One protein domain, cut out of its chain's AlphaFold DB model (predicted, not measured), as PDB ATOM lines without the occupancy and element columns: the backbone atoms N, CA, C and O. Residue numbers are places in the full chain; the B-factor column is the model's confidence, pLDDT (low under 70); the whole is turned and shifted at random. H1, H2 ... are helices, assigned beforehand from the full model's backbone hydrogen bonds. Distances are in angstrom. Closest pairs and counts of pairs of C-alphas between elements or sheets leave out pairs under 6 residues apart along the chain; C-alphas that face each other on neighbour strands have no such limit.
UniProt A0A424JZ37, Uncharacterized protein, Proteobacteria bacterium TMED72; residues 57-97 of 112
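AT A GLANCE: This is residues 57 to 97 of the 112 residues of an uncharacterized protein of Proteobacteria bacterium TMED72 (UniProt A0A424JZ37). The printed part is a helical hairpin: H1 runs one way, a tight turn at residues 76 to 79 folds the backbone back, and the somewhat shorter H2 returns side by side with H1. The two helices make one flat layer, with the turn at one end and both ends of the printed part towards the other. The printed part has 41 residues, with two named helices, H1 then H2, and no named strand; its class is all helix. It is only just compact, close to loose, with a radius of gyration of the C-alphas of 10.6 A, and the C-alphas span 31 by 19 by 9 A.

HOW THE PARTS SIT: H1, residues 58 to 75, and H2, residues 80 to 93, form a helical hairpin. They touch, with 11 pairs of C-alphas within 8 A. Their closest C-alphas are those of Tyr 65 and Tyr 93, 6.6 A apart. Their lines stand at a shallow tilt of 19 degrees, and they run opposite ways. Their centres are 11.5 A apart. In H1 and H2 every O i to N i+4 pair is within hydrogen-bond range.

IN THESE COORDINATES: Asp 57 comes before H1, which begins at C-alpha 58, at (146.869, -168.912, 288.330), and ends at C-alpha 75, at (159.630, -149.377, 299.147), 25.7 A from first to last C-alpha. H2 begins at C-alpha 80, at (164.469, -159.062, 308.471), and measures 20.3 A to C-alpha 93, at (148.574, -165.134, 297.367). Residues 94 to 97 follow H2.

THE WHOLE: The two C-alphas farthest apart are those of Asp 57 and Gly 79, 32.2 A. The first and last printed C-alphas, of Asp 57 and Ala 97, are 15.7 A apart. The printed part has no cut, and the link from H1 to H2, of 4 residues, is tight. The mean pLDDT of the printed part is 81.7; residues 57 to 58 and 95 to 97 are under 70.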
ATOM      1  N   ASP A  57     142.666-166.895 287.599       64.38
ATOM      2  CA  ASP A  57     143.539-167.728 286.780       64.38
ATOM      3  C   ASP A  57     144.953-167.683 287.381       64.38
ATOM      4  O   ASP A  57     145.457-166.594 287.672       64.38
ATOM      5  N   ALA A  58     145.594-168.835 287.601       66.81
ATOM      6  CA  ALA A  58     146.869-168.912 288.330       66.81
ATOM      7  C   ALA A  58     147.939-167.951 287.769       66.81
ATOM      8  O   ALA A  58     148.805-167.467 288.495       66.81
ATOM      9  N   ARG A  59     147.838-167.621 286.473       70.56
ATOM     10  CA  ARG A  59     148.662-166.618 285.786       70.56
ATOM     11  C   ARG A  59     148.428-165.189 286.280       70.56
ATOM     12  O   ARG A  59     149.391-164.476 286.522       70.56
ATOM     13  N   VAL A  60     147.172-164.783 286.458       78.12
ATOM     14  CA  VAL A  60     146.804-163.452 286.973       78.12
ATOM     15  C   VAL A  60     147.236-163.307 288.436       78.12
ATOM     16  O   VAL A  60     147.680-162.244 288.856       78.12
ATOM     17  N   GLN A  61     147.160-164.395 289.206       76.06
ATOM     18  CA  GLN A  61     147.606-164.429 290.600       76.06
ATOM     19  C   GLN A  61     149.130-164.270 290.732       76.06
ATOM     20  O   GLN A  61     149.601-163.545 291.607       76.06
ATOM     21  N   LEU A  62     149.889-164.922 289.842       81.69
ATOM     22  CA  LEU A  62     151.344-164.791 289.742       81.69
ATOM     23  C   LEU A  62     151.768-163.366 289.381       81.69
ATOM     24  O   LEU A  62     152.627-162.806 290.055       81.69
ATOM     25  N   ASP A  63     151.134-162.771 288.372       84.62
ATOM     26  CA  ASP A  63     151.450-161.416 287.902       84.62
ATOM     27  C   ASP A  63     151.191-160.353 288.991       84.62
ATOM     28  O   ASP A  63     152.031-159.494 289.278       84.62
ATOM     29  N   ALA A  64     150.068-160.492 289.705       83.69
ATOM     30  CA  ALA A  64     149.741-159.653 290.853       83.69
ATOM     31  C   ALA A  64     150.727-159.840 292.024       83.69
ATOM     32  O   ALA A  64     151.122-158.857 292.659       83.69
ATOM     33  N   TYR A  65     151.164-161.076 292.293       85.69
ATOM     34  CA  TYR A  65     152.175-161.360 293.314       85.69
ATOM     35  C   TYR A  65     153.532-160.739 292.965       85.69
ATOM     36  O   TYR A  65     154.151-160.122 293.832       85.69
ATOM     37  N   GLU A  66     153.995-160.868 291.718       87.19
ATOM     38  CA  GLU A  66     155.267-160.284 291.281       87.19
ATOM     39  C   GLU A  66     155.246-158.760 291.374       87.19
ATOM     40  O   GLU A  66     156.164-158.170 291.944       87.19
ATOM     41  N   THR A  67     154.160-158.132 290.925       89.62
ATOM     42  CA  THR A  67     153.978-156.680 291.020       89.62
ATOM     43  C   THR A  67     154.012-156.207 292.476       89.62
ATOM     44  O   THR A  67     154.750-155.281 292.822       89.62
ATOM     45  N   ALA A  68     153.264-156.871 293.365       86.75
ATOM     46  CA  ALA A  68     153.240-156.527 294.785       86.75
ATOM     47  C   ALA A  68     154.595-156.778 295.468       86.75
ATOM     48  O   ALA A  68     155.022-155.996 296.319       86.75
ATOM     49  N   ARG A  69     155.302-157.841 295.076       88.50
ATOM     50  CA  ARG A  69     156.643-158.170 295.569       88.50
ATOM     51  C   ARG A  69     157.664-157.117 295.151       88.50
ATOM     52  O   ARG A  69     158.468-156.708 295.984       88.50
ATOM     53  N   GLN A  70     157.627-156.684 293.894       88.44
ATOM     54  CA  GLN A  70     158.505-155.646 293.361       88.44
ATOM     55  C   GLN A  70     158.296-154.332 294.121       88.44
ATOM     56  O   GLN A  70     159.249-153.780 294.668       88.44
ATOM     57  N   ALA A  71     157.035-153.915 294.281       87.94
ATOM     58  CA  ALA A  71     156.685-152.722 295.040       87.94
ATOM     59  C   ALA A  71     157.167-152.808 296.498       87.94
ATOM     60  O   ALA A  71     157.693-151.837 297.041       87.94
ATOM     61  N   LEU A  72     157.049-153.976 297.134       86.50
ATOM     62  CA  LEU A  72     157.534-154.185 298.496       86.50
ATOM     63  C   LEU A  72     159.066-154.072 298.585       86.50
ATOM     64  O   LEU A  72     159.586-153.501 299.540       86.50
ATOM     65  N   ILE A  73     159.785-154.594 297.592       88.62
ATOM     66  CA  ILE A  73     161.249-154.524 297.494       88.62
ATOM     67  C   ILE A  73     161.725-153.083 297.291       88.62
ATOM     68  O   ILE A  73     162.686-152.673 297.937       88.62
ATOM     69  N   GLU A  74     161.061-152.322 296.423       87.50
ATOM     70  CA  GLU A  74     161.421-150.933 296.120       87.50
ATOM     71  C   GLU A  74     161.129-149.986 297.289       87.50
ATOM     72  O   GLU A  74     161.888-149.049 297.528       87.50
ATOM     73  N   ASN A  75     160.058-150.242 298.045       84.19
ATOM     74  CA  ASN A  75     159.630-149.377 299.147       84.19
ATOM     75  C   ASN A  75     160.169-149.804 300.521       84.19
ATOM     76  O   ASN A  75     160.034-149.049 301.484       84.19
ATOM     77  N   THR A  76     160.780-150.990 300.637       82.88
ATOM     78  CA  THR A  76     161.274-151.511 301.920       82.88
ATOM     79  C   THR A  76     162.787-151.742 301.882       82.88
ATOM     80  O   THR A  76     163.274-152.501 301.033       82.88
ATOM     81  N   PRO A  77     163.550-151.161 302.828       80.19
ATOM     82  CA  PRO A  77     164.980-151.416 302.930       80.19
ATOM     83  C   PRO A  77     165.269-152.893 303.227       80.19
ATOM     84  O   PRO A  77     164.458-153.609 303.820       80.19
ATOM     85  N   GLU A  78     166.443-153.353 302.797       82.31
ATOM     86  CA  GLU A  78     166.890-154.727 303.016       82.31
ATOM     87  C   GLU A  78     167.030-155.028 304.513       82.31
ATOM     88  O   GLU A  78     167.592-154.240 305.275       82.31
ATOM     89  N   GLY A  79     166.478-156.162 304.951       86.06
ATOM     90  CA  GLY A  79     166.488-156.551 306.356       86.06
ATOM     91  C   GLY A  79     165.391-157.554 306.731       86.06
ATOM     92  O   GLY A  79     164.537-157.894 305.911       86.06
ATOM     93  N   PRO A  80     165.360-157.994 308.003       81.56
ATOM     94  CA  PRO A  80     164.469-159.062 308.471       81.56
ATOM     95  C   PRO A  80     162.975-158.718 308.346       81.56
ATOM     96  O   PRO A  80     162.132-159.601 308.192       81.56
ATOM     97  N   VAL A  81     162.638-157.425 308.381       82.75
ATOM     98  CA  VAL A  81     161.264-156.934 308.203       82.75
ATOM     99  C   VAL A  81     160.798-157.124 306.759       82.75
ATOM    100  O   VAL A  81     159.670-157.560 306.537       82.75
ATOM    101  N   ARG A  82     161.676-156.871 305.779       85.50
ATOM    102  CA  ARG A  82     161.379-157.087 304.360       85.50
ATOM    103  C   ARG A  82     161.172-158.565 304.057       85.50
ATOM    104  O   ARG A  82     160.202-158.901 303.390       85.50
ATOM    105  N   ASP A  83     162.017-159.445 304.590       85.25
ATOM    106  CA  ASP A  83     161.841-160.897 304.452       85.25
ATOM    107  C   ASP A  83     160.515-161.385 305.050       85.25
ATOM    108  O   ASP A  83     159.786-162.150 304.419       85.25
ATOM    109  N   SER A  84     160.154-160.882 306.232       85.75
ATOM    110  CA  SER A  84     158.885-161.227 306.887       85.75
ATOM    111  C   SER A  84     157.677-160.750 306.074       85.75
ATOM    112  O   SER A  84     156.706-161.485 305.907       85.75
ATOM    113  N   ALA A  85     157.749-159.539 305.520       84.12
ATOM    114  CA  ALA A  85     156.701-158.988 304.671       84.12
ATOM    115  C   ALA A  85     156.599-159.727 303.322       84.12
ATOM    116  O   ALA A  85     155.494-159.991 302.854       84.12
ATOM    117  N   LEU A  86     157.724-160.147 302.732       87.38
ATOM    118  CA  LEU A  86     157.748-161.000 301.537       87.38
ATOM    119  C   LEU A  86     157.131-162.379 301.801       87.38
ATOM    120  O   LEU A  86     156.408-162.904 300.949       87.38
ATOM    121  N   ALA A  87     157.402-162.964 302.969       85.88
ATOM    122  CA  ALA A  87     156.820-164.235 303.385       85.88
ATOM    123  C   ALA A  87     155.303-164.117 303.601       85.88
ATOM    124  O   ALA A  87     154.548-164.935 303.076       85.88
ATOM    125  N   ALA A  88     154.849-163.065 304.288       84.94
ATOM    126  CA  ALA A  88     153.428-162.784 304.479       84.94
ATOM    127  C   ALA A  88     152.709-162.552 303.139       84.94
ATOM    128  O   ALA A  88     151.639-163.111 302.903       84.94
ATOM    129  N   LEU A  89     153.339-161.805 302.223       86.62
ATOM    130  CA  LEU A  89     152.817-161.584 300.878       86.62
ATOM    131  C   LEU A  89     152.670-162.908 300.120       86.62
ATOM    132  O   LEU A  89     151.646-163.152 299.494       86.62
ATOM    133  N   ARG A  90     153.652-163.811 300.208       85.62
ATOM    134  CA  ARG A  90     153.542-165.136 299.583       85.62
ATOM    135  C   ARG A  90     152.363-165.935 300.140       85.62
ATOM    136  O   ARG A  90     151.616-166.502 299.352       85.62
ATOM    137  N   GLN A  91     152.180-165.959 301.459       83.81
ATOM    138  CA  GLN A  91     151.079-166.698 302.091       83.81
ATOM    139  C   GLN A  91     149.700-166.134 301.734       83.81
ATOM    140  O   GLN A  91     148.737-166.890 301.621       83.81
ATOM    141  N   GLN A  92     149.604-164.823 301.511       83.31
ATOM    142  CA  GLN A  92     148.363-164.176 301.098       83.31
ATOM    143  C   GLN A  92     147.923-164.590 299.685       83.31
ATOM    144  O   GLN A  92     146.727-164.755 299.447       83.31
ATOM    145  N   TYR A  93     148.869-164.758 298.756       80.62
ATOM    146  CA  TYR A  93     148.574-165.134 297.367       80.62
ATOM    147  C   TYR A  93     148.537-166.653 297.152       80.62
ATOM    148  O   TYR A  93     147.758-167.127 296.331       80.62
ATOM    149  N   PHE A  94     149.333-167.416 297.908       80.38
ATOM    150  CA  PHE A  94     149.450-168.872 297.787       80.38
ATOM    151  C   PHE A  94     149.252-169.574 299.142       80.38
ATOM    152  O   PHE A  94     150.201-170.147 299.682       80.38
ATOM    153  N   PRO A  95     148.028-169.578 299.698       68.50
ATOM    154  CA  PRO A  95     147.756-170.235 300.977       68.50
ATOM    155  C   PRO A  95     147.864-171.770 300.907       68.50
ATOM    156  O   PRO A  95     148.142-172.412 301.913       68.50
ATOM    157  N   GLU A  96     147.682-172.378 299.727       60.25
ATOM    158  CA  GLU A  96     147.705-173.844 299.561       60.25
ATOM    159  C   GLU A  96     149.108-174.429 299.334       60.25
ATOM    160  O   GLU A  96     149.312-175.633 299.501       60.25
ATOM    161  N   ALA A  97     150.093-173.591 298.987       57.56
ATOM    162  CA  ALA A  97     151.467-174.034 298.741       57.56
ATOM    163  C   ALA A  97     152.181-174.506 300.024       57.56
ATOM    164  O   ALA A  97     153.093-175.327 299.942       57.56
TER     165      ALA A  97